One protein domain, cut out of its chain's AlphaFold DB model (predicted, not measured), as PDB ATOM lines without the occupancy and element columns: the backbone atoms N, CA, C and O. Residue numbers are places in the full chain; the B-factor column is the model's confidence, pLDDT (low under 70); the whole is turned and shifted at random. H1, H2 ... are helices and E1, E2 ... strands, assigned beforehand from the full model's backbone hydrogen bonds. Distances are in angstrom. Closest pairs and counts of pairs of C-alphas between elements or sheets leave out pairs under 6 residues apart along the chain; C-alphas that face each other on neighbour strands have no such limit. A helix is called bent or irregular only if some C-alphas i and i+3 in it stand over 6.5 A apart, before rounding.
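AT A GLANCE: This is residues 114 to 223 of the 344 residues of an uncharacterized protein of Halomonas venusta (UniProt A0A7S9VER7). One long, strongly twisted antiparallel sheet makes the body, with a single helix, H1, set off at the E1 edge, where it only grazes the sheet. E1, E2, E3 and E4 lie side by side, and the short E5 and E6 follow one another along the far side of the long E4; parts of two of the three long links, residues 125 to 144 and 150 to 162, lie over one face. The 110 printed residues hold one named helix and then six named strands, E1 to E6, of mixed class, with under half of the residues in named elements. The whole is compact, with a radius of gyration of the C-alphas of 14.1 A, yet elongated, spanning 47 by 30 by 25 A.

HOW THE PARTS SIT: H1, residues 114 to 124, is on the branched sheet but only grazes it, with its residues 116 to 124. It comes closest to E1, residues 145 to 149, where the C-alphas of Ser 120 and Cys 145 are 5.5 A apart. In H1, 6 of 7 O i to N i+4 pairs are within hydrogen-bond range. E1 forms a hairpin with E2, residues 163 to 170, at 146 degrees between directions; N 148 and O 164 are 2.8 A apart. On the other side of E2 is E3, residues 177 to 184, antiparallel at 161 degrees, with N 167 to O 180 at 2.9 A. E3 forms a hairpin with E4, residues 196 to 208, at 157 degrees, with N 181 to O 200 at 2.8 A. E4 bends by 60 degrees at residue 205, and its pairing is staggered. On its other side, E5, residues 214 to 216, is beside residues 204 to 208, with N 205 to O 215 at 2.9 A. E6, residues 220 to 222, is beside residues 199 to 201 on that same side, with N 220 to O 201 at 2.8 A. These five neighbour pairs are antiparallel, and E1 to E5 form a meander, each strand the antiparallel neighbour of the one before. E5 and E6 are apart.

IN THESE COORDINATES: H1 begins at C-alpha 114, (7.595, -55.037, 12.434), and is irregular: C-alphas 114 and 117 are 7.4 A apart. From first to last C-alpha, H1 measures 16.9 A, E1 13.4 A, E2 23.0 A, E3 22.8 A and E4 32.1 A. E4 begins at C-alpha 196, (23.766, -59.961, 13.578). E5 and E6 have three residues each, and E6 ends at C-alpha 222, (21.645, -54.316, 23.092).

THE WHOLE: The C-alphas farthest apart are those of Ser 191 and Ser 210, at 48.9 A. The links H1 to E1, E1 to E2 and E3 to E4 are long. The printed part has no cut. Its mean pLDDT is 77.0, with residues 114 to 133, 159 to 160 and 185 to 197 under 70.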
ATOM      1  N   ALA A 114       7.657 -53.884  13.342       56.53
ATOM      2  CA  ALA A 114       7.595 -55.037  12.434       56.53
ATOM      3  C   ALA A 114       7.163 -54.678  10.998       56.53
ATOM      4  O   ALA A 114       7.572 -55.349  10.053       56.53
ATOM      5  N   ASP A 115       6.386 -53.604  10.832       60.50
ATOM      6  CA  ASP A 115       5.910 -53.119   9.532       60.50
ATOM      7  C   ASP A 115       6.790 -51.980   8.988       60.50
ATOM      8  O   ASP A 115       6.587 -51.525   7.863       60.50
ATOM      9  N   ALA A 116       7.794 -51.534   9.754       63.38
ATOM     10  CA  ALA A 116       8.676 -50.428   9.387       63.38
ATOM     11  C   ALA A 116       9.387 -50.627   8.031       63.38
ATOM     12  O   ALA A 116       9.430 -49.668   7.260       63.38
ATOM     13  N   PRO A 117       9.855 -51.835   7.644       66.31
ATOM     14  CA  PRO A 117      10.435 -52.039   6.315       66.31
ATOM     15  C   PRO A 117       9.426 -51.855   5.171       66.31
ATOM     16  O   PRO A 117       9.773 -51.319   4.116       66.31
ATOM     17  N   PHE A 118       8.172 -52.283   5.362       64.94
ATOM     18  CA  PHE A 118       7.106 -52.126   4.366       64.94
ATOM     19  C   PHE A 118       6.624 -50.678   4.287       64.94
ATOM     20  O   PHE A 118       6.461 -50.151   3.189       64.94
ATOM     21  N   ALA A 119       6.469 -50.024   5.438       63.25
ATOM     22  CA  ALA A 119       6.117 -48.615   5.542       63.25
ATOM     23  C   ALA A 119       7.189 -47.713   4.910       63.25
ATOM     24  O   ALA A 119       6.865 -46.852   4.093       63.25
ATOM     25  N   SER A 120       8.467 -47.968   5.211       66.19
ATOM     26  CA  SER A 120       9.607 -47.275   4.604       66.19
ATOM     27  C   SER A 120       9.609 -47.450   3.084       66.19
ATOM     28  O   SER A 120       9.679 -46.472   2.347       66.19
ATOM     29  N   ARG A 121       9.417 -48.679   2.581       64.69
ATOM     30  CA  ARG A 121       9.305 -48.932   1.134       64.69
ATOM     31  C   ARG A 121       8.138 -48.196   0.480       64.69
ATOM     32  O   ARG A 121       8.311 -47.679  -0.619       64.69
ATOM     33  N   ALA A 122       6.972 -48.168   1.119       63.03
ATOM     34  CA  ALA A 122       5.795 -47.485   0.589       63.03
ATOM     35  C   ALA A 122       5.992 -45.961   0.535       63.03
ATOM     36  O   ALA A 122       5.576 -45.331  -0.433       63.03
ATOM     37  N   HIS A 123       6.649 -45.380   1.543       65.25
ATOM     38  CA  HIS A 123       6.831 -43.934   1.655       65.25
ATOM     39  C   HIS A 123       8.036 -43.410   0.853       65.25
ATOM     40  O   HIS A 123       7.935 -42.396   0.170       65.25
ATOM     41  N   PHE A 124       9.170 -44.114   0.889       65.06
ATOM     42  CA  PHE A 124      10.418 -43.700   0.234       65.06
ATOM     43  C   PHE A 124      10.636 -44.352  -1.140       65.06
ATOM     44  O   PHE A 124      11.642 -44.099  -1.800       65.06
ATOM     45  N   GLY A 125       9.718 -45.221  -1.575       61.53
ATOM     46  CA  GLY A 125       9.765 -45.920  -2.864       61.53
ATOM     47  C   GLY A 125      10.841 -47.008  -2.969       61.53
ATOM     48  O   GLY A 125      10.864 -47.749  -3.950       61.53
ATOM     49  N   ASN A 126      11.740 -47.129  -1.987       60.69
ATOM     50  CA  ASN A 126      12.804 -48.124  -1.980       60.69
ATOM     51  C   ASN A 126      13.320 -48.403  -0.556       60.69
ATOM     52  O   ASN A 126      13.313 -47.527   0.297       60.69
ATOM     53  N   TYR A 127      13.804 -49.624  -0.311       56.72
ATOM     54  CA  TYR A 127      14.467 -50.019   0.956       56.72
ATOM     55  C   TYR A 127      15.921 -49.522   1.031       56.72
ATOM     56  O   TYR A 127      16.538 -49.463   2.090       56.72
ATOM     57  N   HIS A 128      16.458 -49.149  -0.127       57.78
ATOM     58  CA  HIS A 128      17.732 -48.480  -0.289       57.78
ATOM     59  C   HIS A 128      17.446 -47.223  -1.092       57.78
ATOM     60  O   HIS A 128      17.330 -47.297  -2.318       57.78
ATOM     61  N   SER A 129      17.319 -46.061  -0.452       47.09
ATOM     62  CA  SER A 129      17.566 -44.870  -1.253       47.09
ATOM     63  C   SER A 129      19.032 -45.000  -1.691       47.09
ATOM     64  O   SER A 129      19.917 -45.236  -0.871       47.09
ATOM     65  N   GLY A 130      19.328 -44.953  -2.990       46.38
ATOM     66  CA  GLY A 130      20.720 -45.030  -3.460       46.38
ATOM     67  C   GLY A 130      21.615 -43.936  -2.851       46.38
ATOM     68  O   GLY A 130      22.833 -44.002  -2.967       46.38
ATOM     69  N   GLN A 131      21.010 -42.951  -2.177       53.47
ATOM     70  CA  GLN A 131      21.677 -41.908  -1.413       53.47
ATOM     71  C   GLN A 131      21.924 -42.263   0.063       53.47
ATOM     72  O   GLN A 131      22.924 -41.806   0.605       53.47
ATOM     73  N   SER A 132      21.105 -43.105   0.708       57.38
ATOM     74  CA  SER A 132      21.211 -43.392   2.152       57.38
ATOM     75  C   SER A 132      22.478 -44.158   2.532       57.38
ATOM     76  O   SER A 132      22.983 -43.994   3.636       57.38
ATOM     77  N   ALA A 133      23.086 -44.893   1.595       66.94
ATOM     78  CA  ALA A 133      24.403 -45.486   1.822       66.94
ATOM     79  C   ALA A 133      25.484 -44.423   2.119       66.94
ATOM     80  O   ALA A 133      26.407 -44.688   2.880       66.94
ATOM     81  N   ASN A 134      25.366 -43.211   1.576       74.38
ATOM     82  CA  ASN A 134      26.331 -42.132   1.803       74.38
ATOM     83  C   ASN A 134      25.803 -41.040   2.745       74.38
ATOM     84  O   ASN A 134      26.452 -40.005   2.887       74.38
ATOM     85  N   GLN A 135      24.635 -41.228   3.361       82.94
ATOM     86  CA  GLN A 135      24.060 -40.261   4.295       82.94
ATOM     87  C   GLN A 135      24.570 -40.487   5.713       82.94
ATOM     88  O   GLN A 135      24.960 -41.593   6.077       82.94
ATOM     89  N   ASN A 136      24.527 -39.421   6.510       87.62
ATOM     90  CA  ASN A 136      24.806 -39.490   7.933       87.62
ATOM     91  C   ASN A 136      23.602 -40.098   8.672       87.62
ATOM     92  O   ASN A 136      22.487 -39.588   8.570       87.62
ATOM     93  N   ILE A 137      23.831 -41.160   9.450       88.44
ATOM     94  CA  ILE A 137      22.815 -41.820  10.289       88.44
ATOM     95  C   ILE A 137      22.118 -40.866  11.277       88.44
ATOM     96  O   ILE A 137      20.967 -41.094  11.654       88.44
ATOM     97  N   ASP A 138      22.780 -39.781  11.684       89.94
ATOM     98  CA  ASP A 138      22.234 -38.735  12.556       89.94
ATOM     99  C   ASP A 138      21.138 -37.903  11.866       89.94
ATOM    100  O   ASP A 138      20.348 -37.235  12.538       89.94
ATOM    101  N   GLN A 139      21.061 -37.964  10.533       88.38
ATOM    102  CA  GLN A 139      20.060 -37.274   9.718       88.38
ATOM    103  C   GLN A 139      18.861 -38.157   9.348       88.38
ATOM    104  O   GLN A 139      17.909 -37.649   8.754       88.38
ATOM    105  N   ALA A 140      18.866 -39.439   9.735       86.25
ATOM    106  CA  ALA A 140      17.781 -40.372   9.439       86.25
ATOM    107  C   ALA A 140      16.431 -39.820   9.915       86.25
ATOM    108  O   ALA A 140      16.286 -39.389  11.065       86.25
ATOM    109  N   ILE A 141      15.421 -39.814   9.053       83.31
ATOM    110  CA  ILE A 141      14.110 -39.221   9.351       83.31
ATOM    111  C   ILE A 141      13.137 -40.248   9.920       83.31
ATOM    112  O   ILE A 141      13.304 -41.436   9.727       83.31
ATOM    113  N   SER A 142      12.106 -39.797  10.636       82.00
ATOM    114  CA  SER A 142      11.138 -40.694  11.277       82.00
ATOM    115  C   SER A 142      10.469 -41.659  10.291       82.00
ATOM    116  O   SER A 142       9.879 -41.217   9.309       82.00
ATOM    117  N   GLY A 143      10.445 -42.950  10.635       75.56
ATOM    118  CA  GLY A 143       9.841 -44.006   9.818       75.56
ATOM    119  C   GLY A 143      10.786 -44.558   8.753       75.56
ATOM    120  O   GLY A 143      10.402 -45.438   7.984       75.56
ATOM    121  N   GLU A 144      12.019 -44.057   8.703       80.25
ATOM    122  CA  GLU A 144      13.040 -44.540   7.793       80.25
ATOM    123  C   GLU A 144      13.584 -45.900   8.229       80.25
ATOM    124  O   GLU A 144      13.831 -46.159   9.410       80.25
ATOM    125  N   CYS A 145      13.772 -46.756   7.232       83.44
ATOM    126  CA  CYS A 145      14.295 -48.101   7.361       83.44
ATOM    127  C   CYS A 145      15.230 -48.335   6.170       83.44
ATOM    128  O   CYS A 145      14.737 -48.520   5.052       83.44
ATOM    129  N   ALA A 146      16.545 -48.214   6.380       82.94
ATOM    130  CA  ALA A 146      17.528 -48.174   5.298       82.94
ATOM    131  C   ALA A 146      18.917 -48.682   5.713       82.94
ATOM    132  O   ALA A 146      19.254 -48.806   6.891       82.94
ATOM    133  N   LEU A 147      19.737 -48.977   4.701       82.56
ATOM    134  CA  LEU A 147      21.128 -49.384   4.858       82.56
ATOM    135  C   LEU A 147      22.047 -48.161   4.691       82.56
ATOM    136  O   LEU A 147      22.064 -47.544   3.625       82.56
ATOM    137  N   TYR A 148      22.816 -47.851   5.726       85.12
ATOM    138  CA  TYR A 148      23.783 -46.756   5.783       85.12
ATOM    139  C   TYR A 148      25.188 -47.324   5.615       85.12
ATOM    140  O   TYR A 148      25.515 -48.323   6.257       85.12
ATOM    141  N   SER A 149      26.025 -46.751   4.745       81.56
ATOM    142  CA  SER A 149      27.411 -47.213   4.649       81.56
ATOM    143  C   SER A 149      28.237 -46.640   5.776       81.56
ATOM    144  O   SER A 149      27.969 -45.566   6.325       81.56
ATOM    145  N   THR A 150      29.297 -47.364   6.085       80.56
ATOM    146  CA  THR A 150      30.173 -46.969   7.163       80.56
ATOM    147  C   THR A 150      31.125 -45.812   6.837       80.56
ATOM    148  O   THR A 150      31.873 -45.349   7.697       80.56
ATOM    149  N   ALA A 151      31.081 -45.299   5.604       82.56
ATOM    150  CA  ALA A 151      31.901 -44.173   5.167       82.56
ATOM    151  C   ALA A 151      31.405 -42.809   5.687       82.56
ATOM    152  O   ALA A 151      32.177 -41.853   5.692       82.56
ATOM    153  N   ASN A 152      30.142 -42.700   6.120       82.56
ATOM    154  CA  ASN A 152      29.553 -41.448   6.610       82.56
ATOM    155  C   ASN A 152      28.608 -41.704   7.797       82.56
ATOM    156  O   ASN A 152      27.405 -41.515   7.706       82.56
ATOM    157  N   MET A 153      29.134 -42.201   8.915       81.19
ATOM    158  CA  MET A 153      28.316 -42.738  10.018       81.19
ATOM    159  C   MET A 153      27.926 -41.741  11.107       81.19
ATOM    160  O   MET A 153      27.380 -42.169  12.121       81.19
ATOM    161  N   GLY A 154      28.250 -40.457  10.963       85.06
ATOM    162  CA  GLY A 154      28.065 -39.503  12.058       85.06
ATOM    163  C   GLY A 154      28.690 -39.992  13.368       85.06
ATOM    164  O   GLY A 154      29.814 -40.498  13.376       85.06
ATOM    165  N   VAL A 155      27.945 -39.872  14.467       86.69
ATOM    166  CA  VAL A 155      28.391 -40.275  15.812       86.69
ATOM    167  C   VAL A 155      27.929 -41.699  16.150       86.69
ATOM    168  O   VAL A 155      27.105 -41.886  17.039       86.69
ATOM    169  N   PHE A 156      28.418 -42.722  15.445       88.00
ATOM    170  CA  PHE A 156      28.111 -44.135  15.735       88.00
ATOM    171  C   PHE A 156      29.290 -44.847  16.436       88.00
ATOM    172  O   PHE A 156      30.434 -44.654  16.022       88.00
ATOM    173  N   PRO A 157      29.051 -45.675  17.476       82.06
ATOM    174  CA  PRO A 157      30.094 -46.129  18.403       82.06
ATOM    175  C   PRO A 157      31.123 -47.103  17.816       82.06
ATOM    176  O   PRO A 157      32.257 -47.122  18.285       82.06
ATOM    177  N   GLU A 158      30.776 -47.913  16.812       72.44
ATOM    178  CA  GLU A 158      31.707 -48.897  16.242       72.44
ATOM    179  C   GLU A 158      31.600 -49.019  14.721       72.44
ATOM    180  O   GLU A 158      30.517 -49.184  14.172       72.44
ATOM    181  N   ASN A 159      32.747 -49.035  14.038       66.69
ATOM    182  CA  ASN A 159      32.836 -49.171  12.583       66.69
ATOM    183  C   ASN A 159      33.398 -50.543  12.159       66.69
ATOM    184  O   ASN A 159      34.415 -50.652  11.478       66.69
ATOM    185  N   SER A 160      32.767 -51.620  12.618       63.53
ATOM    186  CA  SER A 160      33.161 -52.993  12.280       63.53
ATOM    187  C   SER A 160      32.262 -53.567  11.177       63.53
ATOM    188  O   SER A 160      31.571 -54.560  11.374       63.53
ATOM    189  N   GLY A 161      32.206 -52.919  10.013       71.38
ATOM    190  CA  GLY A 161      31.365 -53.360   8.896       71.38
ATOM    191  C   GLY A 161      31.448 -52.432   7.689       71.38
ATOM    192  O   GLY A 161      32.062 -51.371   7.752       71.38
ATOM    193  N   SER A 162      30.842 -52.830   6.568       73.81
ATOM    194  CA  SER A 162      30.669 -51.944   5.400       73.81
ATOM    195  C   SER A 162      29.340 -51.191   5.447       73.81
ATOM    196  O   SER A 162      29.203 -50.130   4.839       73.81
ATOM    197  N   PHE A 163      28.358 -51.743   6.165       80.25
ATOM    198  CA  PHE A 163      26.998 -51.235   6.194       80.25
ATOM    199  C   PHE A 163      26.314 -51.491   7.537       80.25
ATOM    200  O   PHE A 163      26.497 -52.544   8.149       80.25
ATOM    201  N   ILE A 164      25.467 -50.550   7.941       85.25
ATOM    202  CA  ILE A 164      24.638 -50.596   9.142       85.25
ATOM    203  C   ILE A 164      23.181 -50.479   8.715       85.25
ATOM    204  O   ILE A 164      22.811 -49.629   7.908       85.25
ATOM    205  N   TRP A 165      22.343 -51.346   9.260       86.44
ATOM    206  CA  TRP A 165      20.904 -51.287   9.078       86.44
ATOM    207  C   TRP A 165      20.269 -50.397  10.124       86.44
ATOM    208  O   TRP A 165      20.477 -50.621  11.312       86.44
ATOM    209  N   VAL A 166      19.501 -49.408   9.688       87.94
ATOM    210  CA  VAL A 166      18.946 -48.374  10.556       87.94
ATOM    211  C   VAL A 166      17.438 -48.370  10.433       87.94
ATOM    212  O   VAL A 166      16.898 -48.350   9.330       87.94
ATOM    213  N   GLU A 167      16.768 -48.355  11.577       87.69
ATOM    214  CA  GLU A 167      15.321 -48.232  11.702       87.69
ATOM    215  C   GLU A 167      15.020 -47.065  12.639       87.69
ATOM    216  O   GLU A 167      15.591 -46.973  13.727       87.69
ATOM    217  N   THR A 168      14.120 -46.172  12.249       85.88
ATOM    218  CA  THR A 168      13.672 -45.070  13.103       85.88
ATOM    219  C   THR A 168      12.169 -45.136  13.321       85.88
ATOM    220  O   THR A 168      11.391 -45.437  12.415       85.88
ATOM    221  N   GLN A 169      11.737 -44.806  14.531       84.31
ATOM    222  CA  GLN A 169      10.327 -44.741  14.880       84.31
ATOM    223  C   GLN A 169      10.062 -43.485  15.699       84.31
ATOM    224  O   GLN A 169      10.740 -43.213  16.688       84.31
ATOM    225  N   ARG A 170       9.045 -42.720  15.312       81.06
ATOM    226  CA  ARG A 170       8.587 -41.574  16.097       81.06
ATOM    227  C   ARG A 170       8.058 -42.025  17.456       81.06
ATOM    228  O   ARG A 170       7.296 -42.986  17.517       81.06
ATOM    229  N   LEU A 171       8.423 -41.318  18.525       76.69
ATOM    230  CA  LEU A 171       7.885 -41.594  19.864       76.69
ATOM    231  C   LEU A 171       6.681 -40.703  20.194       76.69
ATOM    232  O   LEU A 171       5.702 -41.192  20.745       76.69
ATOM    233  N   TYR A 172       6.745 -39.417  19.827       75.69
ATOM    234  CA  TYR A 172       5.711 -38.402  20.085       75.69
ATOM    235  C   TYR A 172       5.708 -37.323  18.982       75.69
ATOM    236  O   TYR A 172       6.422 -37.431  17.986       75.69
ATOM    237  N   GLY A 173       4.923 -36.250  19.142       73.62
ATOM    238  CA  GLY A 173       4.973 -35.070  18.264       73.62
ATOM    239  C   GLY A 173       6.371 -34.425  18.157       73.62
ATOM    240  O   GLY A 173       7.274 -34.734  18.926       73.62
ATOM    241  N   GLY A 174       6.546 -33.525  17.182       80.06
ATOM    242  CA  GLY A 174       7.819 -32.855  16.856       80.06
ATOM    243  C   GLY A 174       8.933 -33.781  16.331       80.06
ATOM    244  O   GLY A 174       8.654 -34.617  15.469       80.06
ATOM    245  N   HIS A 175      10.171 -33.608  16.802       81.81
ATOM    246  CA  HIS A 175      11.385 -34.285  16.311       81.81
ATOM    247  C   HIS A 175      11.778 -35.549  17.095       81.81
ATOM    248  O   HIS A 175      12.737 -36.223  16.721       81.81
ATOM    249  N   ALA A 176      11.044 -35.892  18.158       87.25
ATOM    250  CA  ALA A 176      11.385 -37.026  19.012       87.25
ATOM    251  C   ALA A 176      11.207 -38.373  18.297       87.25
ATOM    252  O   ALA A 176      10.103 -38.738  17.874       87.25
ATOM    253  N   LEU A 177      12.281 -39.159  18.238       89.25
ATOM    254  CA  LEU A 177      12.256 -40.503  17.668       89.25
ATOM    255  C   LEU A 177      13.244 -41.444  18.358       89.25
ATOM    256  O   LEU A 177      14.247 -41.010  18.922       89.25
ATOM    257  N   VAL A 178      12.953 -42.739  18.314       91.81
ATOM    258  CA  VAL A 178      13.898 -43.804  18.641       91.81
ATOM    259  C   VAL A 178      14.575 -44.264  17.362       91.81
ATOM    260  O   VAL A 178      13.926 -44.410  16.326       91.81
ATOM    261  N   GLN A 179      15.877 -44.501  17.438       92.50
ATOM    262  CA  GLN A 179      16.645 -45.086  16.354       92.50
ATOM    263  C   GLN A 179      17.265 -46.388  16.833       92.50
ATOM    264  O   GLN A 179      17.863 -46.440  17.907       92.50
ATOM    265  N   LYS A 180      17.121 -47.425  16.019       92.19
ATOM    266  CA  LYS A 180      17.772 -48.714  16.175       92.19
ATOM    267  C   LYS A 180      18.750 -48.902  15.031       92.19
ATOM    268  O   LYS A 180      18.430 -48.594  13.887       92.19
ATOM    269  N   ALA A 181      19.921 -49.425  15.343       90.50
ATOM    270  CA  ALA A 181      20.950 -49.728  14.371       90.50
ATOM    271  C   ALA A 181      21.451 -51.157  14.572       90.50
ATOM    272  O   ALA A 181      21.665 -51.592  15.700       90.50
ATOM    273  N   VAL A 182      21.646 -51.899  13.488       86.94
ATOM    274  CA  VAL A 182      22.154 -53.271  13.509       86.94
ATOM    275  C   VAL A 182      23.325 -53.359  12.548       86.94
ATOM    276  O   VAL A 182      23.181 -53.083  11.357       86.94
ATOM    277  N   ASN A 183      24.487 -53.750  13.060       82.69
ATOM    278  CA  ASN A 183      25.665 -53.963  12.229       82.69
ATOM    279  C   ASN A 183      25.672 -55.404  11.697       82.69
ATOM    280  O   ASN A 183      25.508 -56.366  12.459       82.69
ATOM    281  N   TYR A 184      25.856 -55.547  10.385       70.75
ATOM    282  CA  TYR A 184      25.990 -56.845   9.734       70.75
ATOM    283  C   TYR A 184      27.466 -57.203   9.573       70.75
ATOM    284  O   TYR A 184      28.241 -56.446   8.989       70.75
ATOM    285  N   ALA A 185      27.841 -58.402  10.024       60.66
ATOM    286  CA  ALA A 185      29.141 -58.971   9.694       60.66
ATOM    287  C   ALA A 185      29.279 -59.079   8.173       60.66
ATOM    288  O   ALA A 185      28.495 -59.782   7.531       60.66
ATOM    289  N   ASN A 186      30.297 -58.448   7.590       55.91
ATOM    290  CA  ASN A 186      30.678 -58.759   6.219       55.91
ATOM    291  C   ASN A 186      31.463 -60.080   6.220       55.91
ATOM    292  O   ASN A 186      32.690 -60.095   6.271       55.91
ATOM    293  N   THR A 187      30.763 -61.212   6.221       51.62
ATOM    294  CA  THR A 187      31.395 -62.514   5.997       51.62
ATOM    295  C   THR A 187      31.480 -62.773   4.502       51.62
ATOM    296  O   THR A 187      30.715 -63.561   3.954       51.62
ATOM    297  N   ALA A 188      32.448 -62.139   3.839       51.59
ATOM    298  CA  ALA A 188      32.749 -62.419   2.436       51.59
ATOM    299  C   ALA A 188      33.099 -63.905   2.172       51.59
ATOM    300  O   ALA A 188      33.081 -64.324   1.023       51.59
ATOM    301  N   ASN A 189      33.366 -64.713   3.213       50.50
ATOM    302  CA  ASN A 189      33.869 -66.087   3.087       50.50
ATOM    303  C   ASN A 189      33.155 -67.164   3.932       50.50
ATOM    304  O   ASN A 189      33.725 -68.235   4.130       50.50
ATOM    305  N   SER A 190      31.929 -66.966   4.424       45.53
ATOM    306  CA  SER A 190      31.221 -68.072   5.094       45.53
ATOM    307  C   SER A 190      29.749 -68.134   4.724       45.53
ATOM    308  O   SER A 190      28.986 -67.211   4.978       45.53
ATOM    309  N   SER A 191      29.348 -69.285   4.194       51.66
ATOM    310  CA  SER A 191      27.980 -69.740   3.923       51.66
ATOM    311  C   SER A 191      27.073 -69.843   5.166       51.66
ATOM    312  O   SER A 191      26.006 -70.449   5.106       51.66
ATOM    313  N   SER A 192      27.459 -69.246   6.297       46.28
ATOM    314  CA  SER A 192      26.606 -69.079   7.469       46.28
ATOM    315  C   SER A 192      25.917 -67.721   7.387       46.28
ATOM    316  O   SER A 192      26.596 -66.708   7.233       46.28
ATOM    317  N   ALA A 193      24.588 -67.714   7.494       50.06
ATOM    318  CA  ALA A 193      23.737 -66.526   7.553       50.06
ATOM    319  C   ALA A 193      24.425 -65.340   8.247       50.06
ATOM    320  O   ALA A 193      24.993 -65.527   9.321       50.06
ATOM    321  N   ALA A 194      24.360 -64.149   7.636       51.25
ATOM    322  CA  ALA A 194      24.921 -62.914   8.181       51.25
ATOM    323  C   ALA A 194      24.577 -62.799   9.673       51.25
ATOM    324  O   ALA A 194      23.428 -62.543  10.046       51.25
ATOM    325  N   LEU A 195      25.565 -63.066  10.527       55.41
ATOM    326  CA  LEU A 195      25.388 -62.995  11.965       55.41
ATOM    327  C   LEU A 195      25.135 -61.525  12.290       55.41
ATOM    328  O   LEU A 195      25.950 -60.657  11.966       55.41
ATOM    329  N   LYS A 196      23.981 -61.239  12.900       61.06
ATOM    330  CA  LYS A 196      23.766 -59.961  13.578       61.06
ATOM    331  C   LYS A 196      24.801 -59.916  14.691       61.06
ATOM    332  O   LYS A 196      24.645 -60.627  15.677       61.06
ATOM    333  N   ILE A 197      25.879 -59.158  14.498       67.25
ATOM    334  CA  ILE A 197      26.952 -59.143  15.493       67.25
ATOM    335  C   ILE A 197      26.456 -58.362  16.702       67.25
ATOM    336  O   ILE A 197      26.579 -58.829  17.825       67.25
ATOM    337  N   ARG A 198      25.885 -57.176  16.469       80.94
ATOM    338  CA  ARG A 198      25.526 -56.225  17.521       80.94
ATOM    339  C   ARG A 198      24.367 -55.340  17.076       80.94
ATOM    340  O   ARG A 198      24.190 -55.067  15.884       80.94
ATOM    341  N   SER A 199      23.560 -54.932  18.045       88.31
ATOM    342  CA  SER A 199      22.423 -54.027  17.874       88.31
ATOM    343  C   SER A 199      22.590 -52.883  18.857       88.31
ATOM    344  O   SER A 199      23.044 -53.100  19.974       88.31
ATOM    345  N   TRP A 200      22.230 -51.676  18.447       92.38
ATOM    346  CA  TRP A 200      22.274 -50.481  19.276       92.38
ATOM    347  C   TRP A 200      20.975 -49.712  19.146       92.38
ATOM    348  O   TRP A 200      20.260 -49.807  18.144       92.38
ATOM    349  N   LYS A 201      20.701 -48.892  20.151       94.62
ATOM    350  CA  LYS A 201      19.587 -47.959  20.158       94.62
ATOM    351  C   LYS A 201      19.993 -46.631  20.764       94.62
ATOM    352  O   LYS A 201      20.844 -46.579  21.645       94.62
ATOM    353  N   ARG A 202      19.333 -45.569  20.326       94.69
ATOM    354  CA  ARG A 202      19.397 -44.255  20.965       94.69
ATOM    355  C   ARG A 202      18.085 -43.511  20.797       94.69
ATOM    356  O   ARG A 202      17.210 -43.913  20.025       94.69
ATOM    357  N   LEU A 203      17.968 -42.412  21.525       94.31
ATOM    358  CA  LEU A 203      16.808 -41.533  21.505       94.31
ATOM    359  C   LEU A 203      17.211 -40.165  20.957       94.31
ATOM    360  O   LEU A 203      18.251 -39.627  21.327       94.31
ATOM    361  N   CYS A 204      16.371 -39.603  20.099       92.94
ATOM    362  CA  CYS A 204      16.431 -38.204  19.703       92.94
ATOM    363  C   CYS A 204      15.472 -37.400  20.580       92.94
ATOM    364  O   CYS A 204      14.305 -37.774  20.746       92.94
ATOM    365  N   SER A 205      15.953 -36.277  21.107       90.88
ATOM    366  CA  SER A 205      15.117 -35.298  21.796       90.88
ATOM    367  C   SER A 205      14.067 -34.709  20.854       90.88
ATOM    368  O   SER A 205      14.221 -34.699  19.633       90.88
ATOM    369  N   ASN A 206      12.994 -34.171  21.433       88.12
ATOM    370  CA  ASN A 206      12.032 -33.372  20.682       88.12
ATOM    371  C   ASN A 206      12.579 -31.980  20.310       88.12
ATOM    372  O   ASN A 206      12.085 -31.348  19.381       88.12
ATOM    373  N   ALA A 207      13.573 -31.493  21.057       88.56
ATOM    374  CA  ALA A 207      14.198 -30.197  20.826       88.56
ATOM    375  C   ALA A 207      15.325 -30.293  19.789       88.56
ATOM    376  O   ALA A 207      16.039 -31.297  19.718       88.56
ATOM    377  N   LEU A 208      15.492 -29.214  19.029       88.94
ATOM    378  CA  LEU A 208      16.659 -28.986  18.184       88.94
ATOM    379  C   LEU A 208      17.700 -28.164  18.959       88.94
ATOM    380  O   LEU A 208      17.344 -27.431  19.886       88.94
ATOM    381  N   ASN A 209      18.975 -28.285  18.596       90.38
ATOM    382  CA  ASN A 209      20.020 -27.398  19.105       90.38
ATOM    383  C   ASN A 209      19.855 -25.976  18.517       90.38
ATOM    384  O   ASN A 209      18.959 -25.710  17.713       90.38
ATOM    385  N   SER A 210      20.724 -25.043  18.912       93.62
ATOM    386  CA  SER A 210      20.701 -23.654  18.418       93.62
ATOM    387  C   SER A 210      20.892 -23.518  16.904       93.62
ATOM    388  O   SER A 210      20.583 -22.469  16.346       93.62
ATOM    389  N   GLU A 211      21.389 -24.560  16.245       91.81
ATOM    390  CA  GLU A 211      21.654 -24.615  14.806       91.81
ATOM    391  C   GLU A 211      20.505 -25.291  14.034       91.81
ATOM    392  O   GLU A 211      20.545 -25.392  12.811       91.81
ATOM    393  N   GLY A 212      19.440 -25.711  14.730       88.62
ATOM    394  CA  GLY A 212      18.303 -26.405  14.125       88.62
ATOM    395  C   GLY A 212      18.556 -27.893  13.865       88.62
ATOM    396  O   GLY A 212      17.780 -28.533  13.155       88.62
ATOM    397  N   GLU A 213      19.608 -28.468  14.444       87.62
ATOM    398  CA  GLU A 213      19.940 -29.883  14.308       87.62
ATOM    399  C   GLU A 213      19.362 -30.718  15.450       87.62
ATOM    400  O   GLU A 213      19.040 -30.230  16.535       87.62
ATOM    401  N   ARG A 214      19.233 -32.021  15.211       89.69
ATOM    402  CA  ARG A 214      18.689 -32.958  16.193       89.69
ATOM    403  C   ARG A 214      19.659 -33.208  17.337       89.69
ATOM    404  O   ARG A 214      20.836 -33.473  17.117       89.69
ATOM    405  N   ILE A 215      19.126 -33.210  18.556       92.50
ATOM    406  CA  ILE A 215      19.885 -33.558  19.757       92.50
ATOM    407  C   ILE A 215      19.703 -35.049  20.032       92.50
ATOM    408  O   ILE A 215      18.623 -35.495  20.432       92.50
ATOM    409  N   TRP A 216      20.769 -35.812  19.829       94.31
ATOM    410  CA  TRP A 216      20.804 -37.249  20.068       94.31
ATOM    411  C   TRP A 216      21.358 -37.568  21.456       94.31
ATOM    412  O   TRP A 216      22.316 -36.948  21.906       94.31
ATOM    413  N   GLY A 217      20.752 -38.546  22.125       93.75
ATOM    414  CA  GLY A 217      21.360 -39.205  23.275       93.75
ATOM    415  C   GLY A 217      22.415 -40.224  22.847       93.75
ATOM    416  O   GLY A 217      22.509 -40.589  21.670       93.75
ATOM    417  N   ASP A 218      23.170 -40.712  23.828       95.12
ATOM    418  CA  ASP A 218      24.205 -41.716  23.606       95.12
ATOM    419  C   ASP A 218      23.634 -43.013  23.024       95.12
ATOM    420  O   ASP A 218      22.495 -43.417  23.295       95.12
ATOM    421  N   TRP A 219      24.457 -43.694  22.229       94.62
ATOM    422  CA  TRP A 219      24.154 -45.043  21.777       94.62
ATOM    423  C   TRP A 219      24.282 -46.041  22.920       94.62
ATOM    424  O   TRP A 219      25.292 -46.093  23.617       94.62
ATOM    425  N   VAL A 220      23.268 -46.887  23.056       93.50
ATOM    426  CA  VAL A 220      23.227 -47.992  24.008       93.50
ATOM    427  C   VAL A 220      23.214 -49.299  23.228       93.50
ATOM    428  O   VAL A 220      22.342 -49.508  22.385       93.50
ATOM    429  N   GLU A 221      24.173 -50.180  23.501       90.75
ATOM    430  CA  GLU A 221      24.229 -51.513  22.898       90.75
ATOM    431  C   GLU A 221      23.174 -52.443  23.516       90.75
ATOM    432  O   GLU A 221      22.979 -52.489  24.733       90.75
ATOM    433  N   ASP A 222      22.488 -53.209  22.672       87.44
ATOM    434  CA  ASP A 222      21.645 -54.316  23.092       87.44
ATOM    435  C   ASP A 222      22.530 -55.529  23.402       87.44
ATOM    436  O   ASP A 222      23.080 -56.188  22.515       87.44
ATOM    437  N   VAL A 223      22.627 -55.856  24.686       81.69
ATOM    438  CA  VAL A 223      23.333 -57.048  25.152       81.69
ATOM    439  C   VAL A 223      22.411 -58.264  25.030       81.69
ATOM    440  O   VAL A 223      21.271 -58.251  25.494       81.69
TER     441      VAL A 223